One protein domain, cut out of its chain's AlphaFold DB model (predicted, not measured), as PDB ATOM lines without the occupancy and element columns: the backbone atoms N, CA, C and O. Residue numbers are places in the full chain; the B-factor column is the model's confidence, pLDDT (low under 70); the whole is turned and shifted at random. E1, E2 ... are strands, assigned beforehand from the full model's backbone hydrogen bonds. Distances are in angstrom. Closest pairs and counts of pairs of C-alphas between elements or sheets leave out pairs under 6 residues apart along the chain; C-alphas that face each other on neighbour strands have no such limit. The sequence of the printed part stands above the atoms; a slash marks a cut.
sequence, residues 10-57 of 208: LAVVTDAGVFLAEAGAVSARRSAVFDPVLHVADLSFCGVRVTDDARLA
ATOM      1  N   LEU A  10     -24.687  -3.565   1.136       95.38
ATOM      2  CA  LEU A  10     -23.601  -4.248   1.832       95.38
ATOM      3  C   LEU A  10     -24.141  -5.488   2.543       95.38
ATOM      4  O   LEU A  10     -25.080  -5.390   3.327       95.38
ATOM      5  N   ALA A  11     -23.519  -6.645   2.317       95.12
ATOM      6  CA  ALA A  11     -23.727  -7.819   3.159       95.12
ATOM      7  C   ALA A  11     -22.715  -7.779   4.313       95.12
ATOM      8  O   ALA A  11     -21.506  -7.863   4.090       95.12
ATOM      9  N   VAL A  12     -23.203  -7.617   5.541       94.94
ATOM     10  CA  VAL A  12     -22.383  -7.447   6.744       94.94
ATOM     11  C   VAL A  12     -22.422  -8.728   7.562       94.94
ATOM     12  O   VAL A  12     -23.484  -9.151   8.011       94.94
ATOM     13  N   VAL A  13     -21.258  -9.350   7.751       94.12
ATOM     14  CA  VAL A  13     -21.107 -10.540   8.596       94.12
ATOM     15  C   VAL A  13     -20.969 -10.102  10.055       94.12
ATOM     16  O   VAL A  13     -20.132  -9.259  10.373       94.12
ATOM     17  N   THR A  14     -21.786 -10.681  10.930       93.06
ATOM     18  CA  THR A  14     -21.799 -10.453  12.382       93.06
ATOM     19  C   THR A  14     -21.922 -11.790  13.116       93.06
ATOM     20  O   THR A  14     -22.249 -12.803  12.495       93.06
ATOM     21  N   ASP A  15     -21.761 -11.793  14.439       91.75
ATOM     22  CA  ASP A  15     -21.965 -12.995  15.265       91.75
ATOM     23  C   ASP A  15     -23.413 -13.515  15.211       91.75
ATOM     24  O   ASP A  15     -23.663 -14.707  15.373       91.75
ATOM     25  N   ALA A  16     -24.382 -12.634  14.935       92.12
ATOM     26  CA  ALA A  16     -25.784 -13.003  14.753       92.12
ATOM     27  C   ALA A  16     -26.095 -13.512  13.331       92.12
ATOM     28  O   ALA A  16     -27.210 -13.955  13.067       92.12
ATOM     29  N   GLY A  17     -25.141 -13.477  12.398       93.31
ATOM     30  CA  GLY A  17     -25.320 -13.883  11.004       93.31
ATOM     31  C   GLY A  17     -25.025 -12.758  10.016       93.31
ATOM     32  O   GLY A  17     -24.379 -11.763  10.351       93.31
ATOM     33  N   VAL A  18     -25.480 -12.931   8.774       96.62
ATOM     34  CA  VAL A  18     -25.246 -11.971   7.689       96.62
ATOM     35  C   VAL A  18     -26.481 -11.102   7.494       96.62
ATOM     36  O   VAL A  18     -27.574 -11.630   7.315       96.62
ATOM     37  N   PHE A  19     -26.305  -9.783   7.491       96.38
ATOM     38  CA  PHE A  19     -27.395  -8.823   7.314       96.38
ATOM     39  C   PHE A  19     -27.136  -7.907   6.126       96.38
ATOM     40  O   PHE A  19     -25.998  -7.514   5.865       96.38
ATOM     41  N   LEU A  20     -28.203  -7.553   5.418       96.38
ATOM     42  CA  LEU A  20     -28.164  -6.570   4.346       96.38
ATOM     43  C   LEU A  20     -28.302  -5.159   4.928       96.38
ATOM     44  O   LEU A  20     -29.259  -4.866   5.641       96.38
ATOM     45  N   ALA A  21     -27.359  -4.280   4.605       95.31
ATOM     46  CA  ALA A  21     -27.414  -2.861   4.927       95.31
ATOM     47  C   ALA A  21     -27.424  -2.030   3.640       95.31
ATOM     48  O   ALA A  21     -26.622  -2.262   2.733       95.31
ATOM     49  N   GLU A  22     -28.314  -1.045   3.571       95.06
ATOM     50  CA  GLU A  22     -28.333  -0.065   2.484       95.06
ATOM     51  C   GLU A  22     -27.119   0.862   2.596       95.06
ATOM     52  O   GLU A  22     -26.797   1.342   3.689       95.06
ATOM     53  N   ALA A  23     -26.452   1.157   1.478       92.50
ATOM     54  CA  ALA A  23     -25.249   1.989   1.488       92.50
ATOM     55  C   ALA A  23     -25.512   3.399   2.037       92.50
ATOM     56  O   ALA A  23     -24.657   3.959   2.714       92.50
ATOM     57  N   GLY A  24     -26.722   3.941   1.847       93.00
ATOM     58  CA  GLY A  24     -27.122   5.236   2.410       93.00
ATOM     59  C   GLY A  24     -27.151   5.288   3.945       93.00
ATOM     60  O   GLY A  24     -27.114   6.376   4.513       93.00
ATOM     61  N   ALA A  25     -27.189   4.137   4.625       92.69
ATOM     62  CA  ALA A  25     -27.108   4.055   6.084       92.69
ATOM     63  C   ALA A  25     -25.658   3.969   6.603       92.69
ATOM     64  O   ALA A  25     -25.436   4.038   7.811       92.69
ATOM     65  N   VAL A  26     -24.670   3.803   5.721       95.69
ATOM     66  CA  VAL A  26     -23.269   3.543   6.073       95.69
ATOM     67  C   VAL A  26     -22.394   4.673   5.552       95.69
ATOM     68  O   VAL A  26     -22.466   5.054   4.388       95.69
ATOM     69  N   SER A  27     -21.517   5.207   6.401       95.56
ATOM     70  CA  SER A  27     -20.529   6.179   5.934       95.56
ATOM     71  C   SER A  27     -19.373   5.444   5.261       95.56
ATOM     72  O   SER A  27     -18.782   4.545   5.861       95.56
ATOM     73  N   ALA A  28     -19.046   5.829   4.029       96.62
ATOM     74  CA  ALA A  28     -17.933   5.276   3.267       96.62
ATOM     75  C   ALA A  28     -16.898   6.363   2.971       96.62
ATOM     76  O   ALA A  28     -17.216   7.420   2.425       96.62
ATOM     77  N   ARG A  29     -15.630   6.093   3.291       96.31
ATOM     78  CA  ARG A  29     -14.501   6.963   2.951       96.31
ATOM     79  C   ARG A  29     -13.508   6.196   2.096       96.31
ATOM     80  O   ARG A  29     -12.904   5.234   2.563       96.31
ATOM     81  N   ARG A  30     -13.301   6.646   0.856       95.62
ATOM     82  CA  ARG A  30     -12.276   6.071  -0.023       95.62
ATOM     83  C   ARG A  30     -10.883   6.309   0.560       95.62
ATOM     84  O   ARG A  30     -10.523   7.434   0.907       95.62
ATOM     85  N   SER A  31     -10.095   5.246   0.601       94.69
ATOM     86  CA  SER A  31      -8.716   5.246   1.070       94.69
ATOM     87  C   SER A  31      -7.758   5.278  -0.116       94.69
ATOM     88  O   SER A  31      -7.938   4.574  -1.113       94.69
ATOM     89  N   ALA A  32      -6.718   6.106  -0.011       94.62
ATOM     90  CA  ALA A  32      -5.618   6.090  -0.964       94.62
ATOM     91  C   ALA A  32      -4.792   4.818  -0.735       94.62
ATOM     92  O   ALA A  32      -4.255   4.604   0.350       94.62
ATOM     93  N   VAL A  33      -4.714   3.967  -1.753       93.94
ATOM     94  CA  VAL A  33      -4.019   2.678  -1.689       93.94
ATOM     95  C   VAL A  33      -2.946   2.585  -2.768       93.94
ATOM     96  O   VAL A  33      -2.935   3.351  -3.729       93.94
ATOM     97  N   PHE A  34      -2.025   1.633  -2.597       91.62
ATOM     98  CA  PHE A  34      -0.861   1.456  -3.470       91.62
ATOM     99  C   PHE A  34      -1.222   1.291  -4.953       91.62
ATOM    100  O   PHE A  34      -0.524   1.805  -5.829       91.62
ATOM    101  N   ASP A  35      -2.322   0.589  -5.231       94.00
ATOM    102  CA  ASP A  35      -2.904   0.515  -6.563       94.00
ATOM    103  C   ASP A  35      -4.058   1.524  -6.701       94.00
ATOM    104  O   ASP A  35      -5.159   1.257  -6.217       94.00
ATOM    105  N   PRO A  36      -3.850   2.662  -7.387       90.94
ATOM    106  CA  PRO A  36      -4.830   3.746  -7.432       90.94
ATOM    107  C   PRO A  36      -6.101   3.404  -8.225       90.94
ATOM    108  O   PRO A  36      -7.095   4.121  -8.126       90.94
ATOM    109  N   VAL A  37      -6.087   2.324  -9.014       90.31
ATOM    110  CA  VAL A  37      -7.255   1.876  -9.785       90.31
ATOM    111  C   VAL A  37      -8.189   1.019  -8.917       90.31
ATOM    112  O   VAL A  37      -9.329   0.772  -9.294       90.31
ATOM    113  N   LEU A  38      -7.742   0.559  -7.743       92.56
ATOM    114  CA  LEU A  38      -8.638  -0.059  -6.767       92.56
ATOM    115  C   LEU A  38      -9.460   1.007  -6.034       92.56
ATOM    116  O   LEU A  38      -8.975   2.079  -5.660       92.56
ATOM    117  N   HIS A  39     -10.719   0.671  -5.790       94.12
ATOM    118  CA  HIS A  39     -11.588   1.392  -4.877       94.12
ATOM    119  C   HIS A  39     -11.606   0.624  -3.568       94.12
ATOM    120  O   HIS A  39     -12.183  -0.452  -3.473       94.12
ATOM    121  N   VAL A  40     -10.884   1.120  -2.571       95.12
ATOM    122  CA  VAL A  40     -10.897   0.542  -1.229       95.12
ATOM    123  C   VAL A  40     -11.442   1.605  -0.301       95.12
ATOM    124  O   VAL A  40     -10.896   2.703  -0.248       95.12
ATOM    125  N   ALA A  41     -12.517   1.279   0.406       96.38
ATOM    126  CA  ALA A  41     -13.184   2.200   1.312       96.38
ATOM    127  C   ALA A  41     -13.156   1.694   2.755       96.38
ATOM    128  O   ALA A  41     -13.363   0.501   3.009       96.38
ATOM    129  N   ASP A  42     -12.933   2.612   3.686       96.06
ATOM    130  CA  ASP A  42     -13.228   2.418   5.100       96.06
ATOM    131  C   ASP A  42     -14.732   2.639   5.292       96.06
ATOM    132  O   ASP A  42     -15.269   3.656   4.845       96.06
ATOM    133  N   LEU A  43     -15.412   1.678   5.921       96.44
ATOM    134  CA  LEU A  43     -16.852   1.738   6.173       96.44
ATOM    135  C   LEU A  43     -17.106   1.930   7.669       96.44
ATOM    136  O   LEU A  43     -16.543   1.206   8.492       96.44
ATOM    137  N   SER A  44     -17.958   2.890   8.023       96.25
ATOM    138  CA  SER A  44     -18.340   3.192   9.403       96.25
ATOM    139  C   SER A  44     -19.849   3.068   9.589       96.25
ATOM    140  O   SER A  44     -20.638   3.732   8.916       96.25
ATOM    141  N   PHE A  45     -20.235   2.227  10.546       95.56
ATOM    142  CA  PHE A  45     -21.621   1.925  10.889       95.56
ATOM    143  C   PHE A  45     -21.983   2.654  12.189       95.56
ATOM    144  O   PHE A  45     -21.755   2.145  13.285       95.56
ATOM    145  N   CYS A  46     -22.527   3.867  12.080       94.25
ATOM    146  CA  CYS A  46     -22.876   4.696  13.236       94.25
ATOM    147  C   CYS A  46     -24.376   4.611  13.526       94.25
ATOM    148  O   CYS A  46     -25.175   5.264  12.864       94.25
ATOM    149  N   GLY A  47     -24.767   3.806  14.520       92.00
ATOM    150  CA  GLY A  47     -26.175   3.669  14.912       92.00
ATOM    151  C   GLY A  47     -27.057   2.973  13.870       92.00
ATOM    152  O   GLY A  47     -28.278   3.107  13.925       92.00
ATOM    153  N   VAL A  48     -26.456   2.227  12.937       94.56
ATOM    154  CA  VAL A  48     -27.181   1.454  11.923       94.56
ATOM    155  C   VAL A  48     -27.945   0.327  12.608       94.56
ATOM    156  O   VAL A  48     -27.358  -0.492  13.312       94.56
ATOM    157  N   ARG A  49     -29.262   0.298  12.409       93.12
ATOM    158  CA  ARG A  49     -30.148  -0.755  12.911       93.12
ATOM    159  C   ARG A  49     -30.815  -1.433  11.729       93.12
ATOM    160  O   ARG A  49     -31.354  -0.758  10.859       93.12
ATOM    161  N   VAL A  50     -30.790  -2.756  11.734       93.12
ATOM    162  CA  VAL A  50     -31.470  -3.613  10.762       93.12
ATOM    163  C   VAL A  50     -32.392  -4.556  11.526       93.12
ATOM    164  O   VAL A  50     -32.086  -4.938  12.657       93.12
ATOM    165  N   THR A  51     -33.545  -4.876  10.948       93.62
ATOM    166  CA  THR A  51     -34.457  -5.885  11.503       93.62
ATOM    167  C   THR A  51     -34.029  -7.280  11.050       93.62
ATOM    168  O   THR A  51     -33.221  -7.423  10.129       93.62
ATOM    169  N   ASP A  52     -34.574  -8.321  11.682       94.50
ATOM    170  CA  ASP A  52     -34.282  -9.710  11.294       94.50
ATOM    171  C   ASP A  52     -34.762 -10.028   9.863       94.50
ATOM    172  O   ASP A  52     -34.179 -10.874   9.196       94.50
ATOM    173  N   ASP A  53     -35.723  -9.266   9.324       95.31
ATOM    174  CA  ASP A  53     -36.159  -9.374   7.922       95.31
ATOM    175  C   ASP A  53     -35.039  -9.062   6.909       95.31
ATOM    176  O   ASP A  53     -35.100  -9.488   5.758       95.31
ATOM    177  N   ALA A  54     -34.004  -8.321   7.322       94.38
ATOM    178  CA  ALA A  54     -32.832  -8.023   6.495       94.38
ATOM    179  C   ALA A  54     -31.750  -9.117   6.570       94.38
ATOM    180  O   ALA A  54     -30.679  -8.979   5.967       94.38
ATOM    181  N   ARG A  55     -31.987 -10.188   7.334       96.31
ATOM    182  CA  ARG A  55     -31.051 -11.299   7.481       96.31
ATOM    183  C   ARG A  55     -31.000 -12.126   6.203       96.31
ATOM    184  O   ARG A  55     -32.016 -12.533   5.647       96.31
ATOM    185  N   LEU A  56     -29.787 -12.407   5.747       95.44
ATOM    186  CA  LEU A  56     -29.535 -13.190   4.549       95.44
ATOM    187  C   LEU A  56     -29.263 -14.650   4.920       95.44
ATOM    188  O   LEU A  56     -28.336 -14.951   5.674       95.44
ATOM    189  N   ALA A  57     -30.027 -15.567   4.330       93.69
ATOM    190  CA  ALA A  57     -29.730 -16.995   4.355       93.69
ATOM    191  C   ALA A  57     -28.671 -17.313   3.285       93.69
ATOM    192  O   ALA A  57     -28.999 -17.673   2.154       93.69
TER     193      ALA A  57
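AT A GLANCE: This is residues 10 to 57 of the 208 residues of the protein "Acyl-CoA dehydrogenase" of Actinobacteria bacterium (UniProt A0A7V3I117). Two separate strand hairpins, E1 with E2 and E3 with E4, make a loose, elongated shape, with E3 and E4 reaching away from E1 and E2 along the longest axis. After E4 the unnamed stretch of residues 45 to 57 leads back to E2, where residues 55 to 56 pair antiparallel with residues 18 to 19. The printed part has 48 residues with no named helix and four named strands, E1, E2, E3, E4 along the chain, in two antiparallel sheets, E1 - E2 and E3 - E4. The class is all strand, though only 21 of the 48 residues are in named elements. The radius of gyration of the C-alphas is 13.0 A, and the spans are 38 by 21 by 16 A.

IN THESE COORDINATES: E2, residues 17 to 22, is the longest strand by residues, 16.5 A. E1, residues 10 to 14, is 12.4 A long and begins with C-alpha 10 at (-23.601, -4.248, 1.832). E3, residues 27 to 31, measures 12.8 A. E4, residues 40 to 44, measures 13.2 A and ends with C-alpha 44 at (-18.340, 3.192, 9.403).

HOW THE PARTS SIT: E1 and E2 are a hairpin, antiparallel at 149 degrees between directions. The C-alphas of Val 13 and Val 18 face each other at 4.5 A, and N 12 and O 19 are within hydrogen-bond range at 2.8 A. E3 and E4 are also a hairpin, antiparallel at 149 degrees. The C-alphas of Arg 30 and Ala 41 face each other at 4.2 A, and N 31 and O 40 are within hydrogen-bond range at 2.8 A. E1 and E2 are each apart from E3 and E4.

THE WHOLE: The two C-alphas farthest apart, those of Phe 34 and Asp 53, are 38.6 A apart. The printed part has no cut. The links E1 to E2 and E2 to E3 are tight, and E3 to E4 is short. Mean pLDDT of the printed part is 94.4, and no printed residue is under 70.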